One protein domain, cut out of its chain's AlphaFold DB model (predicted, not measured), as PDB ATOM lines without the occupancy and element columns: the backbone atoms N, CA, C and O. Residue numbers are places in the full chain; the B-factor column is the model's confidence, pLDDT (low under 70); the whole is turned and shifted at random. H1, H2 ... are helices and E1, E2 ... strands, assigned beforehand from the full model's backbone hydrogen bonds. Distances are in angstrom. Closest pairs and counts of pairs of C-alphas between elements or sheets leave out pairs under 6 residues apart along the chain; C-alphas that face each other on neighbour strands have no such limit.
ATOM      1  N   LYS A 474     177.952 108.669 179.809       90.19
ATOM      2  CA  LYS A 474     178.034 108.169 178.423       90.19
ATOM      3  C   LYS A 474     177.158 106.925 178.215       90.19
ATOM      4  O   LYS A 474     176.413 106.864 177.243       90.19
ATOM      5  N   GLY A 475     177.176 105.973 179.152       86.69
ATOM      6  CA  GLY A 475     176.297 104.795 179.121       86.69
ATOM      7  C   GLY A 475     174.799 105.125 179.237       86.69
ATOM      8  O   GLY A 475     173.970 104.467 178.606       86.69
ATOM      9  N   TRP A 476     174.448 106.158 180.005       90.88
ATOM     10  CA  TRP A 476     173.088 106.685 180.117       90.88
ATOM     11  C   TRP A 476     172.631 107.352 178.816       90.88
ATOM     12  O   TRP A 476     171.555 107.045 178.316       90.88
ATOM     13  N   VAL A 477     173.476 108.186 178.207       92.75
ATOM     14  CA  VAL A 477     173.197 108.790 176.896       92.75
ATOM     15  C   VAL A 477     173.046 107.726 175.811       92.75
ATOM     16  O   VAL A 477     172.104 107.801 175.030       92.75
ATOM     17  N   ALA A 478     173.904 106.703 175.789       91.25
ATOM     18  CA  ALA A 478     173.767 105.586 174.856       91.25
ATOM     19  C   ALA A 478     172.410 104.881 175.006       91.25
ATOM     20  O   ALA A 478     171.754 104.599 174.011       91.25
ATOM     21  N   HIS A 479     171.948 104.671 176.243       90.25
ATOM     22  CA  HIS A 479     170.617 104.124 176.491       90.25
ATOM     23  C   HIS A 479     169.491 105.026 175.979       90.25
ATOM     24  O   HIS A 479     168.579 104.522 175.336       90.25
ATOM     25  N   LEU A 480     169.554 106.337 176.226       92.19
ATOM     26  CA  LEU A 480     168.553 107.285 175.725       92.19
ATOM     27  C   LEU A 480     168.493 107.298 174.191       92.19
ATOM     28  O   LEU A 480     167.404 107.354 173.631       92.19
ATOM     29  N   ARG A 481     169.644 107.185 173.511       92.81
ATOM     30  CA  ARG A 481     169.696 107.023 172.048       92.81
ATOM     31  C   ARG A 481     168.987 105.744 171.614       92.81
ATOM     32  O   ARG A 481     168.137 105.808 170.736       92.81
ATOM     33  N   THR A 482     169.263 104.615 172.271       90.25
ATOM     34  CA  THR A 482     168.549 103.356 172.005       90.25
ATOM     35  C   THR A 482     167.045 103.505 172.217       90.25
ATOM     36  O   THR A 482     166.290 103.038 171.387       90.25
ATOM     37  N   VAL A 483     166.591 104.204 173.264       88.50
ATOM     38  CA  VAL A 483     165.153 104.439 173.506       88.50
ATOM     39  C   VAL A 483     164.492 105.240 172.375       88.50
ATOM     40  O   VAL A 483     163.312 105.047 172.100       88.50
ATOM     41  N   ILE A 484     165.228 106.139 171.720       91.50
ATOM     42  CA  ILE A 484     164.711 106.936 170.599       91.50
ATOM     43  C   ILE A 484     164.665 106.110 169.307       91.50
ATOM     44  O   ILE A 484     163.667 106.166 168.585       91.50
ATOM     45  N   LEU A 485     165.737 105.360 169.036       90.25
ATOM     46  CA  LEU A 485     165.904 104.550 167.824       90.25
ATOM     47  C   LEU A 485     165.072 103.258 167.846       90.25
ATOM     48  O   LEU A 485     164.589 102.833 166.804       90.25
ATOM     49  N   GLU A 486     164.898 102.663 169.026       87.06
ATOM     50  CA  GLU A 486     164.150 101.430 169.289       87.06
ATOM     51  C   GLU A 486     163.214 101.637 170.497       87.06
ATOM     52  O   GLU A 486     163.553 101.272 171.635       87.06
ATOM     53  N   PRO A 487     162.040 102.261 170.294       83.38
ATOM     54  CA  PRO A 487     161.090 102.521 171.369       83.38
ATOM     55  C   PRO A 487     160.624 101.218 172.029       83.38
ATOM     56  O   PRO A 487     160.030 100.342 171.407       83.38
ATOM     57  N   THR A 488     160.855 101.077 173.334       73.88
ATOM     58  CA  THR A 488     160.548  99.828 174.053       73.88
ATOM     59  C   THR A 488     159.051  99.566 174.210       73.88
ATOM     60  O   THR A 488     158.673  98.463 174.584       73.88
ATOM     61  N   VAL A 489     158.205 100.580 174.002       71.00
ATOM     62  CA  VAL A 489     156.744 100.442 174.113       71.00
ATOM     63  C   VAL A 489     156.153  99.663 172.929       71.00
ATOM     64  O   VAL A 489     155.059  99.132 173.064       71.00
ATOM     65  N   VAL A 490     156.883  99.550 171.814       63.41
ATOM     66  CA  VAL A 490     156.494  98.724 170.656       63.41
ATOM     67  C   VAL A 490     156.610  97.242 171.026       63.41
ATOM     68  O   VAL A 490     155.603  96.554 171.107       63.41
ATOM     69  N   LYS A 491     157.798  96.817 171.480       60.91
ATOM     70  CA  LYS A 491     158.090  95.430 171.902       60.91
ATOM     71  C   LYS A 491     157.178  94.880 173.012       60.91
ATOM     72  O   LYS A 491     157.066  93.670 173.159       60.91
ATOM     73  N   ALA A 492     156.613  95.747 173.853       56.91
ATOM     74  CA  ALA A 492     155.698  95.337 174.920       56.91
ATOM     75  C   ALA A 492     154.269  95.101 174.406       56.91
ATOM     76  O   ALA A 492     153.607  94.202 174.904       56.91
ATOM     77  N   ALA A 493     153.823  95.879 173.413       56.81
ATOM     78  CA  ALA A 493     152.515  95.702 172.789       56.81
ATOM     79  C   ALA A 493     152.480  94.437 171.919       56.81
ATOM     80  O   ALA A 493     151.500  93.706 171.968       56.81
ATOM     81  N   ASP A 494     153.571  94.137 171.205       54.31
ATOM     82  CA  ASP A 494     153.665  92.926 170.375       54.31
ATOM     83  C   ASP A 494     153.568  91.644 171.231       54.31
ATOM     84  O   ASP A 494     152.907  90.687 170.849       54.31
ATOM     85  N   ALA A 495     154.160  91.648 172.433       55.94
ATOM     86  CA  ALA A 495     154.076  90.522 173.369       55.94
ATOM     87  C   ALA A 495     152.676  90.347 173.992       55.94
ATOM     88  O   ALA A 495     152.283  89.228 174.293       55.94
ATOM     89  N   GLU A 496     151.939  91.444 174.202       55.31
ATOM     90  CA  GLU A 496     150.551  91.408 174.690       55.31
ATOM     91  C   GLU A 496     149.583  90.959 173.575       55.31
ATOM     92  O   GLU A 496     148.654  90.203 173.844       55.31
ATOM     93  N   GLN A 497     149.836  91.342 172.316       53.72
ATOM     94  CA  GLN A 497     149.051  90.912 171.149       53.72
ATOM     95  C   GLN A 497     149.271  89.433 170.793       53.72
ATOM     96  O   GLN A 497     148.302  88.744 170.490       53.72
ATOM     97  N   GLU A 498     150.503  88.916 170.883       53.78
ATOM     98  CA  GLU A 498     150.785  87.483 170.689       53.78
ATOM     99  C   GLU A 498     150.065  86.596 171.728       53.78
ATOM    100  O   GLU A 498     149.662  85.480 171.401       53.78
ATOM    101  N   ARG A 519     149.368 103.645 170.173       80.88
ATOM    102  CA  ARG A 519     150.767 103.222 170.041       80.88
ATOM    103  C   ARG A 519     151.666 104.390 169.637       80.88
ATOM    104  O   ARG A 519     152.671 104.639 170.305       80.88
ATOM    105  N   GLU A 520     151.283 105.164 168.625       83.62
ATOM    106  CA  GLU A 520     152.044 106.335 168.171       83.62
ATOM    107  C   GLU A 520     152.179 107.405 169.267       83.62
ATOM    108  O   GLU A 520     153.272 107.938 169.496       83.62
ATOM    109  N   LYS A 521     151.102 107.686 170.014       86.81
ATOM    110  CA  LYS A 521     151.145 108.611 171.161       86.81
ATOM    111  C   LYS A 521     152.120 108.128 172.233       86.81
ATOM    112  O   LYS A 521     152.901 108.929 172.754       86.81
ATOM    113  N   ARG A 522     152.109 106.828 172.556       85.00
ATOM    114  CA  ARG A 522     153.028 106.235 173.543       85.00
ATOM    115  C   ARG A 522     154.489 106.340 173.093       85.00
ATOM    116  O   ARG A 522     155.335 106.741 173.898       85.00
ATOM    117  N   VAL A 523     154.777 106.045 171.823       87.19
ATOM    118  CA  VAL A 523     156.116 106.188 171.220       87.19
ATOM    119  C   VAL A 523     156.571 107.646 171.239       87.19
ATOM    120  O   VAL A 523     157.682 107.948 171.679       87.19
ATOM    121  N   THR A 524     155.699 108.572 170.841       90.31
ATOM    122  CA  THR A 524     155.991 110.011 170.828       90.31
ATOM    123  C   THR A 524     156.305 110.534 172.227       90.31
ATOM    124  O   THR A 524     157.286 111.259 172.409       90.31
ATOM    125  N   ALA A 525     155.538 110.128 173.241       89.06
ATOM    126  CA  ALA A 525     155.798 110.493 174.630       89.06
ATOM    127  C   ALA A 525     157.140 109.934 175.139       89.06
ATOM    128  O   ALA A 525     157.898 110.658 175.790       89.06
ATOM    129  N   GLN A 526     157.476 108.685 174.796       88.62
ATOM    130  CA  GLN A 526     158.752 108.069 175.167       88.62
ATOM    131  C   GLN A 526     159.951 108.774 174.507       88.62
ATOM    132  O   GLN A 526     160.926 109.099 175.190       88.62
ATOM    133  N   ARG A 527     159.873 109.051 173.199       92.06
ATOM    134  CA  ARG A 527     160.907 109.788 172.450       92.06
ATOM    135  C   ARG A 527     161.086 111.201 172.996       92.06
ATOM    136  O   ARG A 527     162.211 111.613 173.265       92.06
ATOM    137  N   THR A 528     159.983 111.911 173.244       91.94
ATOM    138  CA  THR A 528     160.000 113.265 173.824       91.94
ATOM    139  C   THR A 528     160.680 113.278 175.187       91.94
ATOM    140  O   THR A 528     161.566 114.097 175.428       91.94
ATOM    141  N   TRP A 529     160.341 112.326 176.059       91.94
ATOM    142  CA  TRP A 529     161.015 112.186 177.344       91.94
ATOM    143  C   TRP A 529     162.523 111.961 177.174       91.94
ATOM    144  O   TRP A 529     163.320 112.619 177.846       91.94
ATOM    145  N   ALA A 530     162.934 111.081 176.258       92.38
ATOM    146  CA  ALA A 530     164.347 110.802 176.027       92.38
ATOM    147  C   ALA A 530     165.093 112.038 175.493       92.38
ATOM    148  O   ALA A 530     166.195 112.337 175.962       92.38
ATOM    149  N   PHE A 531     164.475 112.811 174.593       95.00
ATOM    150  CA  PHE A 531     165.004 114.097 174.133       95.00
ATOM    151  C   PHE A 531     165.198 115.092 175.281       95.00
ATOM    152  O   PHE A 531     166.251 115.728 175.376       95.00
ATOM    153  N   ASP A 532     164.230 115.201 176.187       93.00
ATOM    154  CA  ASP A 532     164.317 116.113 177.329       93.00
ATOM    155  C   ASP A 532     165.414 115.689 178.323       93.00
ATOM    156  O   ASP A 532     166.106 116.538 178.904       93.00
ATOM    157  N   GLN A 533     165.638 114.381 178.483       91.50
ATOM    158  CA  GLN A 533     166.747 113.851 179.278       91.50
ATOM    159  C   GLN A 533     168.111 114.137 178.629       91.50
ATOM    160  O   GLN A 533     169.030 114.578 179.324       91.50
ATOM    161  N   LEU A 534     168.241 113.969 177.306       94.94
ATOM    162  CA  LEU A 534     169.455 114.337 176.562       94.94
ATOM    163  C   LEU A 534     169.769 115.832 176.704       94.94
ATOM    164  O   LEU A 534     170.896 116.203 177.035       94.94
ATOM    165  N   LEU A 535     168.761 116.694 176.543       94.56
ATOM    166  CA  LEU A 535     168.912 118.135 176.745       94.56
ATOM    167  C   LEU A 535     169.373 118.457 178.174       94.56
ATOM    168  O   LEU A 535     170.222 119.328 178.387       94.56
ATOM    169  N   THR A 536     168.847 117.746 179.169       92.19
ATOM    170  CA  THR A 536     169.209 117.970 180.573       92.19
ATOM    171  C   THR A 536     170.667 117.617 180.869       92.19
ATOM    172  O   THR A 536     171.315 118.350 181.622       92.19
ATOM    173  N   VAL A 537     171.228 116.586 180.221       93.19
ATOM    174  CA  VAL A 537     172.665 116.258 180.310       93.19
ATOM    175  C   VAL A 537     173.529 117.442 179.855       93.19
ATOM    176  O   VAL A 537     174.488 117.806 180.540       93.19
ATOM    177  N   VAL A 538     173.166 118.106 178.752       93.25
ATOM    178  CA  VAL A 538     173.917 119.267 178.241       93.25
ATOM    179  C   VAL A 538     173.696 120.502 179.113       93.25
ATOM    180  O   VAL A 538     174.660 121.157 179.515       93.25
ATOM    181  N   ARG A 539     172.444 120.808 179.464       90.75
ATOM    182  CA  ARG A 539     172.070 122.034 180.186       90.75
ATOM    183  C   ARG A 539     172.525 122.043 181.648       90.75
ATOM    184  O   ARG A 539     172.840 123.100 182.185       90.75
ATOM    185  N   SER A 540     172.554 120.891 182.317       89.12
ATOM    186  CA  SER A 540     172.863 120.819 183.748       89.12
ATOM    187  C   SER A 540     174.353 121.014 184.024       89.12
ATOM    188  O   SER A 540     175.175 120.180 183.649       89.12
ATOM    189  N   GLY A 541     174.723 122.086 184.729       84.75
ATOM    190  CA  GLY A 541     176.115 122.353 185.124       84.75
ATOM    191  C   GLY A 541     176.722 121.314 186.079       84.75
ATOM    192  O   GLY A 541     177.938 121.228 186.182       84.75
ATOM    193  N   ASN A 542     175.890 120.505 186.742       86.62
ATOM    194  CA  ASN A 542     176.337 119.502 187.714       86.62
ATOM    195  C   ASN A 542     176.572 118.112 187.102       86.62
ATOM    196  O   ASN A 542     177.095 117.241 187.790       86.62
ATOM    197  N   VAL A 543     176.151 117.878 185.854       90.44
ATOM    198  CA  VAL A 543     176.342 116.589 185.176       90.44
ATOM    199  C   VAL A 543     177.735 116.561 184.538       90.44
ATOM    200  O   VAL A 543     178.036 117.449 183.732       90.44
ATOM    201  N   PRO A 544     178.589 115.570 184.866       89.81
ATOM    202  CA  PRO A 544     179.890 115.416 184.226       89.81
ATOM    203  C   PRO A 544     179.746 115.170 182.724       89.81
ATOM    204  O   PRO A 544     178.996 114.293 182.298       89.81
ATOM    205  N   LYS A 545     180.483 115.939 181.926       92.62
ATOM    206  CA  LYS A 545     180.437 115.912 180.463       92.62
ATOM    207  C   LYS A 545     181.762 116.388 179.887       92.62
ATOM    208  O   LYS A 545     182.387 117.291 180.440       92.62
ATOM    209  N   ASP A 546     182.174 115.763 178.795       94.12
ATOM    210  CA  ASP A 546     183.354 116.114 178.015       94.12
ATOM    211  C   ASP A 546     182.955 116.551 176.599       94.12
ATOM    212  O   ASP A 546     181.788 116.502 176.204       94.12
ATOM    213  N   ASP A 547     183.946 117.017 175.847       94.38
ATOM    214  CA  ASP A 547     183.775 117.504 174.479       94.38
ATOM    215  C   ASP A 547     183.207 116.436 173.527       94.38
ATOM    216  O   ASP A 547     182.331 116.719 172.708       94.38
ATOM    217  N   ASP A 548     183.660 115.193 173.695       94.50
ATOM    218  CA  ASP A 548     183.223 114.014 172.944       94.50
ATOM    219  C   ASP A 548     181.742 113.674 173.200       94.50
ATOM    220  O   ASP A 548     180.965 113.464 172.262       94.50
ATOM    221  N   LEU A 549     181.299 113.701 174.464       95.00
ATOM    222  CA  LEU A 549     179.893 113.481 174.805       95.00
ATOM    223  C   LEU A 549     178.983 114.535 174.164       95.00
ATOM    224  O   LEU A 549     177.961 114.178 173.582       95.00
ATOM    225  N   VAL A 550     179.342 115.820 174.262       95.38
ATOM    226  CA  VAL A 550     178.530 116.905 173.688       95.38
ATOM    227  C   VAL A 550     178.509 116.819 172.162       95.38
ATOM    228  O   VAL A 550     177.435 116.911 171.569       95.38
ATOM    229  N   SER A 551     179.663 116.578 171.534       95.38
ATOM    230  CA  SER A 551     179.767 116.445 170.075       95.38
ATOM    231  C   SER A 551     178.920 115.296 169.552       95.38
ATOM    232  O   SER A 551     178.125 115.492 168.642       95.38
ATOM    233  N   SER A 552     179.027 114.116 170.168       95.50
ATOM    234  CA  SER A 552     178.241 112.953 169.749       95.50
ATOM    235  C   SER A 552     176.741 113.130 170.000       95.50
ATOM    236  O   SER A 552     175.923 112.543 169.301       95.50
ATOM    237  N   LEU A 553     176.341 113.917 171.008       96.44
ATOM    238  CA  LEU A 553     174.934 114.229 171.264       96.44
ATOM    239  C   LEU A 553     174.372 115.179 170.201       96.44
ATOM    240  O   LEU A 553     173.275 114.932 169.710       96.44
ATOM    241  N   LEU A 554     175.123 116.216 169.821       96.94
ATOM    242  CA  LEU A 554     174.745 117.101 168.717       96.94
ATOM    243  C   LEU A 554     174.729 116.355 167.377       96.94
ATOM    244  O   LEU A 554     173.777 116.525 166.630       96.94
ATOM    245  N   GLU A 555     175.713 115.488 167.108       96.94
ATOM    246  CA  GLU A 555     175.727 114.597 165.935       96.94
ATOM    247  C   GLU A 555     174.466 113.730 165.887       96.94
ATOM    248  O   GLU A 555     173.791 113.673 164.865       96.94
ATOM    249  N   PHE A 556     174.102 113.112 167.012       97.00
ATOM    250  CA  PHE A 556     172.899 112.294 167.105       97.00
ATOM    251  C   PHE A 556     171.619 113.088 166.818       97.00
ATOM    252  O   PHE A 556     170.826 112.665 165.981       97.00
ATOM    253  N   LEU A 557     171.423 114.237 167.480       97.12
ATOM    254  CA  LEU A 557     170.249 115.092 167.260       97.12
ATOM    255  C   LEU A 557     170.205 115.655 165.831       97.12
ATOM    256  O   LEU A 557     169.118 115.800 165.277       97.12
ATOM    257  N   ALA A 558     171.369 115.944 165.239       96.12
ATOM    258  CA  ALA A 558     171.473 116.412 163.865       96.12
ATOM    259  C   ALA A 558     171.007 115.342 162.871       96.12
ATOM    260  O   ALA A 558     170.136 115.605 162.046       96.12
ATOM    261  N   VAL A 559     171.533 114.118 162.988       95.06
ATOM    262  CA  VAL A 559     171.162 113.013 162.097       95.06
ATOM    263  C   VAL A 559     169.660 112.759 162.160       95.06
ATOM    264  O   VAL A 559     168.983 112.902 161.155       95.06
ATOM    265  N   ILE A 560     169.107 112.494 163.343       93.94
ATOM    266  CA  ILE A 560     167.682 112.138 163.463       93.94
ATOM    267  C   ILE A 560     166.725 113.308 163.168       93.94
ATOM    268  O   ILE A 560     165.552 113.084 162.884       93.94
ATOM    269  N   GLY A 561     167.191 114.556 163.280       93.56
ATOM    270  CA  GLY A 561     166.372 115.742 163.032       93.56
ATOM    271  C   GLY A 561     166.247 116.086 161.549       93.56
ATOM    272  O   GLY A 561     165.194 116.550 161.113       93.56
ATOM    273  N   TRP A 562     167.302 115.872 160.768       93.06
ATOM    274  CA  TRP A 562     167.435 116.439 159.422       93.06
ATOM    275  C   TRP A 562     167.749 115.418 158.330       93.06
ATOM    276  O   TRP A 562     167.640 115.766 157.151       93.06
ATOM    277  N   PHE A 563     168.131 114.196 158.698       92.31
ATOM    278  CA  PHE A 563     168.638 113.201 157.764       92.31
ATOM    279  C   PHE A 563     168.026 111.817 157.990       92.31
ATOM    280  O   PHE A 563     167.644 111.447 159.102       92.31
ATOM    281  N   ASP A 564     167.994 111.032 156.921       88.75
ATOM    282  CA  ASP A 564     167.761 109.594 156.951       88.75
ATOM    283  C   ASP A 564     169.046 108.854 156.590       88.75
ATOM    284  O   ASP A 564     169.745 109.208 155.640       88.75
ATOM    285  N   VAL A 565     169.384 107.829 157.377       90.00
ATOM    286  CA  VAL A 565     170.599 107.031 157.170       90.00
ATOM    287  C   VAL A 565     170.312 105.964 156.116       90.00
ATOM    288  O   VAL A 565     169.620 104.987 156.399       90.00
ATOM    289  N   THR A 566     170.863 106.133 154.915       86.06
ATOM    290  CA  THR A 566     170.655 105.214 153.782       86.06
ATOM    291  C   THR A 566     171.531 103.965 153.891       86.06
ATOM    292  O   THR A 566     171.094 102.861 153.574       86.06
ATOM    293  N   GLU A 567     172.754 104.115 154.407       85.38
ATOM    294  CA  GLU A 567     173.694 103.020 154.647       85.38
ATOM    295  C   GLU A 567     174.145 102.988 156.113       85.38
ATOM    296  O   GLU A 567     175.040 103.732 156.543       85.38
ATOM    297  N   SER A 568     173.577 102.058 156.883       84.94
ATOM    298  CA  SER A 568     173.913 101.896 158.297       84.94
ATOM    299  C   SER A 568     175.387 101.521 158.512       84.94
ATOM    300  O   SER A 568     176.080 100.979 157.647       84.94
ATOM    301  N   GLY A 569     175.906 101.876 159.685       85.88
ATOM    302  CA  GLY A 569     177.279 101.612 160.100       85.88
ATOM    303  C   GLY A 569     177.362 101.336 161.597       85.88
ATOM    304  O   GLY A 569     176.412 101.546 162.342       85.88
ATOM    305  N   THR A 570     178.515 100.869 162.071       80.44
ATOM    306  CA  THR A 570     178.684 100.465 163.481       80.44
ATOM    307  C   THR A 570     179.125 101.598 164.410       80.44
ATOM    308  O   THR A 570     179.189 101.400 165.623       80.44
ATOM    309  N   LYS A 571     179.475 102.776 163.871       83.12
ATOM    310  CA  LYS A 571     180.006 103.918 164.634       83.12
ATOM    311  C   LYS A 571     179.577 105.259 164.032       83.12
ATOM    312  O   LYS A 571     179.348 105.347 162.828       83.12
ATOM    313  N   GLY A 572     179.559 106.295 164.876       88.00
ATOM    314  CA  GLY A 572     179.293 107.687 164.491       88.00
ATOM    315  C   GLY A 572     177.890 107.897 163.923       88.00
ATOM    316  O   GLY A 572     176.991 107.096 164.180       88.00
ATOM    317  N   ALA A 573     177.728 108.930 163.098       89.94
ATOM    318  CA  ALA A 573     176.460 109.311 162.470       89.94
ATOM    319  C   ALA A 573     175.700 108.147 161.791       89.94
ATOM    320  O   ALA A 573     174.486 108.028 161.930       89.94
ATOM    321  N   ARG A 574     176.416 107.221 161.137       91.00
ATOM    322  CA  ARG A 574     175.825 106.052 160.453       91.00
ATOM    323  C   ARG A 574     175.246 104.992 161.395       91.00
ATOM    324  O   ARG A 574     174.516 104.110 160.951       91.00
ATOM    325  N   SER A 575     175.583 105.045 162.685       89.75
ATOM    326  CA  SER A 575     175.032 104.136 163.700       89.75
ATOM    327  C   SER A 575     173.663 104.557 164.224       89.75
ATOM    328  O   SER A 575     173.046 103.808 164.973       89.75
ATOM    329  N   TYR A 576     173.171 105.732 163.827       91.00
ATOM    330  CA  TYR A 576     171.880 106.261 164.268       91.00
ATOM    331  C   TYR A 576     170.737 105.929 163.303       91.00
ATOM    332  O   TYR A 576     169.710 106.602 163.309       91.00
ATOM    333  N   ALA A 577     170.917 104.901 162.471       86.19
ATOM    334  CA  ALA A 577     169.842 104.369 161.652       86.19
ATOM    335  C   ALA A 577     168.701 103.878 162.556       86.19
ATOM    336  O   ALA A 577     168.943 103.220 163.571       86.19
ATOM    337  N   ILE A 578     167.461 104.201 162.188       82.31
ATOM    338  CA  ILE A 578     166.281 103.679 162.877       82.31
ATOM    339  C   ILE A 578     166.219 102.180 162.581       82.31
ATOM    340  O   ILE A 578     166.035 101.777 161.435       82.31
ATOM    341  N   ALA A 579     166.439 101.362 163.609       68.69
ATOM    342  CA  ALA A 579     166.439  99.908 163.475       68.69
ATOM    343  C   ALA A 579     165.013  99.341 163.393       68.69
ATOM    344  O   ALA A 579     164.794  98.313 162.753       68.69
ATOM    345  N   ASP A 580     164.058 100.018 164.030       67.88
ATOM    346  CA  ASP A 580     162.654  99.628 164.089       67.88
ATOM    347  C   ASP A 580     161.882 100.197 162.887       67.88
ATOM    348  O   ASP A 580     161.587 101.395 162.825       67.88
ATOM    349  N   ARG A 581     161.589  99.338 161.902       68.25
ATOM    350  CA  ARG A 581     160.866  99.736 160.680       68.25
ATOM    351  C   ARG A 581     159.387 100.014 160.939       68.25
ATOM    352  O   ARG A 581     158.781 100.726 160.143       68.25
ATOM    353  N   ASP A 582     158.850  99.514 162.048       67.50
ATOM    354  CA  ASP A 582     157.436  99.626 162.405       67.50
ATOM    355  C   ASP A 582     157.146 100.904 163.214       67.50
ATOM    356  O   ASP A 582     155.990 101.287 163.402       67.50
ATOM    357  N   ALA A 583     158.196 101.619 163.638       76.94
ATOM    358  CA  ALA A 583     158.107 102.906 164.323       76.94
ATOM    359  C   ALA A 583     159.079 103.958 163.740       76.94
ATOM    360  O   ALA A 583     159.990 104.413 164.448       76.94
ATOM    361  N   PRO A 584     158.901 104.420 162.485       84.62
ATOM    362  CA  PRO A 584     159.728 105.484 161.910       84.62
ATOM    363  C   PRO A 584     159.616 106.805 162.696       84.62
ATOM    364  O   PRO A 584     158.720 106.996 163.524       84.62
ATOM    365  N   LEU A 585     160.556 107.731 162.478       86.56
ATOM    366  CA  LEU A 585     160.470 109.084 163.039       86.56
ATOM    367  C   LEU A 585     159.466 109.916 162.239       86.56
ATOM    368  O   LEU A 585     159.646 110.126 161.038       86.56
ATOM    369  N   THR A 586     158.449 110.435 162.922       88.50
ATOM    370  CA  THR A 586     157.451 111.334 162.326       88.50
ATOM    371  C   THR A 586     157.988 112.765 162.217       88.50
ATOM    372  O   THR A 586     158.887 113.149 162.973       88.50
ATOM    373  N   GLY A 587     157.428 113.582 161.318       87.75
ATOM    374  CA  GLY A 587     157.781 115.006 161.175       87.75
ATOM    375  C   GLY A 587     157.833 115.763 162.517       87.75
ATOM    376  O   GLY A 587     158.874 116.338 162.854       87.75
ATOM    377  N   PRO A 588     156.804 115.660 163.385       90.81
ATOM    378  CA  PRO A 588     156.823 116.262 164.721       90.81
ATOM    379  C   PRO A 588     157.973 115.786 165.621       90.81
ATOM    380  O   PRO A 588     158.536 116.568 166.390       90.81
ATOM    381  N   GLN A 589     158.357 114.510 165.538       91.56
ATOM    382  CA  GLN A 589     159.472 113.965 166.319       91.56
ATOM    383  C   GLN A 589     160.826 114.462 165.796       91.56
ATOM    384  O   GLN A 589     161.727 114.732 166.596       91.56
ATOM    385  N   ARG A 590     160.961 114.647 164.477       93.12
ATOM    386  CA  ARG A 590     162.141 115.274 163.863       93.12
ATOM    387  C   ARG A 590     162.261 116.733 164.283       93.12
ATOM    388  O   ARG A 590     163.319 117.135 164.764       93.12
ATOM    389  N   LEU A 591     161.169 117.496 164.222       92.62
ATOM    390  CA  LEU A 591     161.110 118.873 164.729       92.62
ATOM    391  C   LEU A 591     161.471 118.949 166.218       92.62
ATOM    392  O   LEU A 591     162.226 119.829 166.637       92.62
ATOM    393  N   ALA A 592     161.013 117.990 167.031       94.06
ATOM    394  CA  ALA A 592     161.418 117.905 168.431       94.06
ATOM    395  C   ALA A 592     162.939 117.716 168.575       94.06
ATOM    396  O   ALA A 592     163.556 118.404 169.391       94.06
ATOM    397  N   ALA A 593     163.568 116.853 167.769       95.44
ATOM    398  CA  ALA A 593     165.021 116.682 167.768       95.44
ATOM    399  C   ALA A 593     165.769 117.965 167.355       95.44
ATOM    400  O   ALA A 593     166.689 118.371 168.073       95.44
ATOM    401  N   ARG A 594     165.328 118.652 166.287       95.00
ATOM    402  CA  ARG A 594     165.873 119.955 165.841       95.00
ATOM    403  C   ARG A 594     165.789 121.002 166.957       95.00
ATOM    404  O   ARG A 594     166.786 121.607 167.348       95.00
ATOM    405  N   SER A 595     164.623 121.112 167.590       95.56
ATOM    406  CA  SER A 595     164.399 121.996 168.736       95.56
ATOM    407  C   SER A 595     165.356 121.706 169.906       95.56
ATOM    408  O   SER A 595     165.891 122.630 170.534       95.56
ATOM    409  N   ARG A 596     165.637 120.427 170.207       96.81
ATOM    410  CA  ARG A 596     166.597 120.056 171.265       96.81
ATOM    411  C   ARG A 596     168.044 120.300 170.847       96.81
ATOM    412  O   ARG A 596     168.840 120.658 171.716       96.81
ATOM    413  N   PHE A 597     168.380 120.176 169.563       97.31
ATOM    414  CA  PHE A 597     169.693 120.546 169.029       97.31
ATOM    415  C   PHE A 597     169.976 122.032 169.285       97.31
ATOM    416  O   PHE A 597     170.953 122.363 169.963       97.31
ATOM    417  N   PHE A 598     169.064 122.924 168.888       96.12
ATOM    418  CA  PHE A 598     169.207 124.362 169.145       96.12
ATOM    419  C   PHE A 598     169.124 124.723 170.627       96.12
ATOM    420  O   PHE A 598     169.832 125.621 171.084       96.12
ATOM    421  N   SER A 599     168.346 123.993 171.426       96.25
ATOM    422  CA  SER A 599     168.344 124.166 172.885       96.25
ATOM    423  C   SER A 599     169.691 123.784 173.517       96.25
ATOM    424  O   SER A 599     170.154 124.454 174.445       96.25
ATOM    425  N   CYS A 600     170.363 122.746 173.003       95.69
ATOM    426  CA  CYS A 600     171.724 122.399 173.413       95.69
ATOM    427  C   CYS A 600     172.715 123.498 173.009       95.69
ATOM    428  O   CYS A 600     173.506 123.932 173.849       95.69
ATOM    429  N   LEU A 601     172.637 124.007 171.774       95.25
ATOM    430  CA  LEU A 601     173.472 125.125 171.320       95.25
ATOM    431  C   LEU A 601     173.242 126.394 172.142       95.25
ATOM    432  O   LEU A 601     174.203 127.038 172.555       95.25
ATOM    433  N   THR A 602     171.989 126.702 172.470       95.00
ATOM    434  CA  THR A 602     171.619 127.810 173.361       95.00
ATOM    435  C   THR A 602     172.336 127.687 174.705       95.00
ATOM    436  O   THR A 602     172.902 128.661 175.195       95.00
ATOM    437  N   ALA A 603     172.376 126.489 175.300       93.31
ATOM    438  CA  ALA A 603     173.074 126.263 176.566       93.31
ATOM    439  C   ALA A 603     174.608 126.381 176.440       93.31
ATOM    440  O   ALA A 603     175.261 126.908 177.346       93.31
ATOM    441  N   LEU A 604     175.178 125.902 175.329       93.06
ATOM    442  CA  LEU A 604     176.621 125.906 175.058       93.06
ATOM    443  C   LEU A 604     177.163 127.302 174.723       93.06
ATOM    444  O   LEU A 604     178.263 127.648 175.157       93.06
ATOM    445  N   VAL A 605     176.399 128.103 173.977       91.25
ATOM    446  CA  VAL A 605     176.778 129.451 173.524       91.25
ATOM    447  C   VAL A 605     176.338 130.519 174.527       91.25
ATOM    448  O   VAL A 605     177.107 131.427 174.836       91.25
ATOM    449  N   GLY A 606     175.146 130.380 175.113       83.50
ATOM    450  CA  GLY A 606     174.536 131.344 176.039       83.50
ATOM    451  C   GLY A 606     175.099 131.341 177.467       83.50
ATOM    452  O   GLY A 606     174.486 131.907 178.368       83.50
ATOM    453  N   GLY A 607     176.237 130.681 177.710       77.44
ATOM    454  CA  GLY A 607     176.950 130.717 178.993       77.44
ATOM    455  C   GLY A 607     176.381 129.831 180.110       77.44
ATOM    456  O   GLY A 607     176.860 129.911 181.239       77.44
ATOM    457  N   SER A 608     175.399 128.967 179.821       81.81
ATOM    458  CA  SER A 608     174.912 127.967 180.794       81.81
ATOM    459  C   SER A 608     175.940 126.854 181.036       81.81
ATOM    460  O   SER A 608     175.996 126.274 182.120       81.81
ATOM    461  N   VAL A 609     176.773 126.564 180.033       83.81
ATOM    462  CA  VAL A 609     177.931 125.673 180.141       83.81
ATOM    463  C   VAL A 609     179.197 126.518 180.293       83.81
ATOM    464  O   VAL A 609     179.468 127.400 179.481       83.81
ATOM    465  N   ALA A 610     179.979 126.257 181.341       80.88
ATOM    466  CA  ALA A 610     181.205 127.002 181.612       80.88
ATOM    467  C   ALA A 610     182.330 126.666 180.611       80.88
ATOM    468  O   ALA A 610     182.414 125.554 180.083       80.88
ATOM    469  N   ALA A 611     183.232 127.626 180.386       76.38
ATOM    470  CA  ALA A 611     184.483 127.401 179.661       76.38
ATOM    471  C   ALA A 611     185.368 126.361 180.394       76.38
ATOM    472  O   ALA A 611     185.318 126.293 181.626       76.38
ATOM    473  N   PRO A 612     186.193 125.560 179.684       81.50
ATOM    474  CA  PRO A 612     186.502 125.639 178.250       81.50
ATOM    475  C   PRO A 612     185.484 124.937 177.339       81.50
ATOM    476  O   PRO A 612     185.601 125.044 176.125       81.50
ATOM    477  N   LEU A 613     184.511 124.218 177.908       85.69
ATOM    478  CA  LEU A 613     183.545 123.454 177.124       85.69
ATOM    479  C   LEU A 613     182.508 124.363 176.456       85.69
ATOM    480  O   LEU A 613     182.174 124.124 175.311       85.69
ATOM    481  N   GLY A 614     181.996 125.392 177.135       84.06
ATOM    482  CA  GLY A 614     181.069 126.365 176.541       84.06
ATOM    483  C   GLY A 614     181.776 127.477 175.760       84.06
ATOM    484  O   GLY A 614     182.895 127.870 176.095       84.06
ATOM    485  N   GLY A 615     181.110 128.010 174.733       86.56
ATOM    486  CA  GLY A 615     181.607 129.139 173.942       86.56
ATOM    487  C   GLY A 615     181.086 129.193 172.500       86.56
ATOM    488  O   GLY A 615     180.467 128.243 172.020       86.56
ATOM    489  N   PRO A 616     181.382 130.289 171.775       85.12
ATOM    490  CA  PRO A 616     180.884 130.524 170.417       85.12
ATOM    491  C   PRO A 616     181.426 129.531 169.379       85.12
ATOM    492  O   PRO A 616     180.807 129.350 168.341       85.12
ATOM    493  N   ASN A 617     182.524 128.818 169.668       88.94
ATOM    494  CA  ASN A 617     183.072 127.787 168.775       88.94
ATOM    495  C   ASN A 617     182.075 126.654 168.464       88.94
ATOM    496  O   ASN A 617     182.252 125.943 167.477       88.94
ATOM    497  N   TRP A 618     181.045 126.461 169.296       93.50
ATOM    498  CA  TRP A 618     179.986 125.496 169.009       93.50
ATOM    499  C   TRP A 618     179.115 125.886 167.818       93.50
ATOM    500  O   TRP A 618     178.599 124.977 167.183       93.50
ATOM    501  N   LEU A 619     179.014 127.176 167.470       93.62
ATOM    502  CA  LEU A 619     178.331 127.622 166.249       93.62
ATOM    503  C   LEU A 619     179.035 127.030 165.026       93.62
ATOM    504  O   LEU A 619     178.451 126.222 164.307       93.62
ATOM    505  N   ARG A 620     180.340 127.297 164.884       92.38
ATOM    506  CA  ARG A 620     181.191 126.697 163.851       92.38
ATOM    507  C   ARG A 620     181.076 125.179 163.779       92.38
ATOM    508  O   ARG A 620     180.964 124.620 162.695       92.38
ATOM    509  N   ARG A 621     181.183 124.499 164.923       94.75
ATOM    510  CA  ARG A 621     181.198 123.027 164.973       94.75
ATOM    511  C   ARG A 621     179.857 122.428 164.577       94.75
ATOM    512  O   ARG A 621     179.845 121.447 163.846       94.75
ATOM    513  N   ALA A 622     178.760 123.007 165.056       96.12
ATOM    514  CA  ALA A 622     177.410 122.576 164.723       96.12
ATOM    515  C   ALA A 622     177.097 122.799 163.243       96.12
ATOM    516  O   ALA A 622     176.564 121.910 162.590       96.12
ATOM    517  N   LEU A 623     177.501 123.951 162.706       95.00
ATOM    518  CA  LEU A 623     177.331 124.266 161.296       95.00
ATOM    519  C   LEU A 623     178.153 123.326 160.406       95.00
ATOM    520  O   LEU A 623     177.614 122.732 159.483       95.00
ATOM    521  N   ALA A 624     179.434 123.123 160.732       94.88
ATOM    522  CA  ALA A 624     180.288 122.189 160.002       94.88
ATOM    523  C   ALA A 624     179.754 120.749 160.058       94.88
ATOM    524  O   ALA A 624     179.859 120.021 159.081       94.88
ATOM    525  N   LEU A 625     179.179 120.333 161.190       96.00
ATOM    526  CA  LEU A 625     178.519 119.036 161.321       96.00
ATOM    527  C   LEU A 625     177.348 118.899 160.334       96.00
ATOM    528  O   LEU A 625     177.300 117.906 159.616       96.00
ATOM    529  N   LEU A 626     176.438 119.876 160.283       95.00
ATOM    530  CA  LEU A 626     175.284 119.852 159.376       95.00
ATOM    531  C   LEU A 626     175.711 119.899 157.904       95.00
ATOM    532  O   LEU A 626     175.254 119.075 157.118       95.00
ATOM    533  N   ASP A 627     176.647 120.786 157.555       92.88
ATOM    534  CA  ASP A 627     177.187 120.902 156.196       92.88
ATOM    535  C   ASP A 627     177.870 119.598 155.743       92.88
ATOM    536  O   ASP A 627     177.678 119.154 154.614       92.88
ATOM    537  N   ASN A 628     178.644 118.951 156.621       94.12
ATOM    538  CA  ASN A 628     179.317 117.690 156.297       94.12
ATOM    539  C   ASN A 628     178.326 116.536 156.102       94.12
ATOM    540  O   ASN A 628     178.548 115.697 155.233       94.12
ATOM    541  N   LEU A 629     177.257 116.478 156.905       92.50
ATOM    542  CA  LEU A 629     176.199 115.478 156.738       92.50
ATOM    543  C   LEU A 629     175.433 115.702 155.429       92.50
ATOM    544  O   LEU A 629     175.180 114.742 154.710       92.50
ATOM    545  N   ALA A 630     175.136 116.958 155.087       89.56
ATOM    546  CA  ALA A 630     174.475 117.323 153.834       89.56
ATOM    547  C   ALA A 630     175.341 117.072 152.592       89.56
ATOM    548  O   ALA A 630     174.820 116.765 151.529       89.56
ATOM    549  N   ALA A 631     176.665 117.185 152.710       90.81
ATOM    550  CA  ALA A 631     177.578 116.871 151.614       90.81
ATOM    551  C   ALA A 631     177.719 115.354 151.362       90.81
ATOM    552  O   ALA A 631     178.098 114.944 150.264       90.81
ATOM    553  N   ASP A 632     177.428 114.509 152.358       90.19
ATOM    554  CA  ASP A 632     177.551 113.050 152.274       90.19
ATOM    555  C   ASP A 632     176.246 112.378 151.807       90.19
ATOM    556  O   ASP A 632     175.675 111.511 152.474       90.19
ATOM    557  N   ASN A 633     175.820 112.739 150.593       86.44
ATOM    558  CA  ASN A 633     174.625 112.200 149.928       86.44
ATOM    559  C   ASN A 633     174.681 110.683 149.669       86.44
ATOM    560  O   ASN A 633     173.696 110.075 149.256       86.44
ATOM    561  N   LYS A 634     175.844 110.049 149.876       88.81
ATOM    562  CA  LYS A 634     175.986 108.597 149.761       88.81
ATOM    563  C   LYS A 634     175.358 107.882 150.957       88.81
ATOM    564  O   LYS A 634     174.730 106.843 150.775       88.81
ATOM    565  N   HIS A 635     175.569 108.400 152.164       88.44
ATOM    566  CA  HIS A 635     175.160 107.724 153.399       88.44
ATOM    567  C   HIS A 635     173.977 108.406 154.101       88.44
ATOM    568  O   HIS A 635     173.368 107.787 154.980       88.44
ATOM    569  N   PHE A 636     173.656 109.649 153.728       90.38
ATOM    570  CA  PHE A 636     172.566 110.431 154.307       90.38
ATOM    571  C   PHE A 636     171.696 111.043 153.209       90.38
ATOM    572  O   PHE A 636     172.209 111.603 152.247       90.38
ATOM    573  N   ALA A 637     170.379 110.964 153.377       88.69
ATOM    574  CA  ALA A 637     169.405 111.685 152.560       88.69
ATOM    575  C   ALA A 637     168.727 112.769 153.404       88.69
ATOM    576  O   ALA A 637     168.543 112.583 154.609       88.69
ATOM    577  N   ARG A 638     168.357 113.902 152.798       85.50
ATOM    578  CA  ARG A 638     167.578 114.946 153.479       85.50
ATOM    579  C   ARG A 638     166.201 114.378 153.834       85.50
ATOM    580  O   ARG A 638     165.504 113.882 152.956       85.50
ATOM    581  N   ALA A 639     165.829 114.417 155.111       80.94
ATOM    582  CA  ALA A 639     164.524 113.922 155.541       80.94
ATOM    583  C   ALA A 639     163.424 114.934 155.175       80.94
ATOM    584  O   ALA A 639     163.560 116.113 155.517       80.94
ATOM    585  N   SER A 640     162.342 114.467 154.542       66.25
ATOM    586  CA  SER A 640     161.148 115.276 154.263       66.25
ATOM    587  C   SER A 640     160.511 115.781 155.562       66.25
ATOM    588  O   SER A 640     160.514 115.092 156.591       66.25
ATOM    589  N   VAL A 641     159.964 116.998 155.529       55.00
ATOM    590  CA  VAL A 641     159.268 117.596 156.682       55.00
ATOM    591  C   VAL A 641     157.981 116.818 157.010       55.00
ATOM    592  O   VAL A 641     157.670 116.642 158.192       55.00
ATOM    593  N   ASP A 642     157.345 116.210 156.002       45.88
ATOM    594  CA  ASP A 642     156.088 115.451 156.127       45.88
ATOM    595  C   ASP A 642     156.230 113.970 156.518       45.88
ATOM    596  O   ASP A 642     155.238 113.262 156.684       45.88
ATOM    597  N   GLY A 643     157.451 113.473 156.736       47.06
ATOM    598  CA  GLY A 643     157.682 112.049 157.011       47.06
ATOM    599  C   GLY A 643     157.607 111.167 155.751       47.06
ATOM    600  O   GLY A 643     157.602 111.683 154.632       47.06
ATOM    601  N   PRO A 644     157.627 109.825 155.893       41.12
ATOM    602  CA  PRO A 644     157.640 108.924 154.745       41.12
ATOM    603  C   PRO A 644     156.320 109.042 153.971       41.12
ATOM    604  O   PRO A 644     155.283 108.599 154.463       41.12
TER     605      PRO A 644
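Overview. This is residues 474 to 498 and 519 to 644 of the 810 residues of an uncharacterized protein of Rhodotorula taiwanensis (UniProt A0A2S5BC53). Five helices, H1, H3, H4, H6 and H7, form an up-and-down bundle, each running against the one before it in the chain; H6 packs on H3, H4 and H7, while H1 packs on H3. A tiny sheet of two antiparallel strands, E1 and E2, lies near the last residues of H4 and H7, short H5 packs on H4, and H2 lengthens the model at one end, beside the first part of H3. The 151 printed residues have seven named helices and two named strands in the order H1 H2 H3 H4 E1 H5 H6 H7 E2, and the class is mostly helix. The whole is compact, with a radius of gyration of the C-alphas of 15.6 A and spans of 53 by 36 by 27 A.

Along the chain. Strand E1, residues 563 to 565, begins with C-alpha 563 at (168.638, 113.201, 157.764), and its neighbour E2 is residues 636 to 638. H4, residues 547 to 562, is 22.2 A from first to last C-alpha, and H7, residues 617 to 631, is 21.1 A. H6, residues 587 to 605, is 26.9 A. H3, residues 519 to 539, is the longest helix at 30.2 A and begins with C-alpha 519 at (150.767, 103.222, 170.041). H1, residues 474 to 485, is 16.5 A and begins with C-alpha 474 at (178.034, 108.169, 178.423); H2 is residues 488 to 498, 16.1 A, and H5 is residues 572 to 576.

Arrangement. E1 and E2 are antiparallel at 148 degrees, with N 564 and O 637 2.8 A apart and N 637 and O 564 2.9 A apart, within hydrogen-bond range. The closest C-alphas of H7 and E2, those of Leu 629 and Phe 636, are 6.7 A apart. H4 touches H7 with residues 554 to 559 alone, at a steep tilt of 44 degrees, the closest C-alphas being those of Ala 558 and Leu 626, 6.8 A. H4 touches H6 at a shallow tilt of 30 degrees, opposite ways, with C-alphas 561 and 590 closest at 4.3 A. H6 and H7 form a helical hairpin; their closest C-alphas are those of Val 605 and Trp 618, 6.8 A. H4 touches H5, closest at C-alphas 555 and 573, 6.4 A. H3 touches H6 at a shallow tilt of 8 degrees, the same way, closest at C-alphas 539 and 603, 5.7 A. H3 touches H1 with residues 526 to 534 alone, closest at C-alphas 527 and 484, 5.1 A, and H2 with residues 519 to 526 alone, closest at C-alphas 523 and 489, 6.5 A. Helix packing is mostly aligned, 5 of 6 pairs being at a shallow tilt. H2 is apart from H4 and H6, among others. Every O i to N i+4 pair is within hydrogen-bond range in H1, H3, H4, H6 and H7; H2 has 6 of 7, and H5 has 0 of 1 but 2 of 2 O i to N i+3 pairs.

Size, cuts and confidence. The C-alphas farthest apart, those of Glu 498 and Ala 611, are 53.0 A apart. Residues 499 to 518 are not printed, and C-alphas 498 and 519 are 15.8 A apart across this cut. H6 to H7 is a long link of 11 residues. The mean pLDDT of the printed part is 86.2, with residues 490 to 498, 579 to 582 and 640 to 644 under 70.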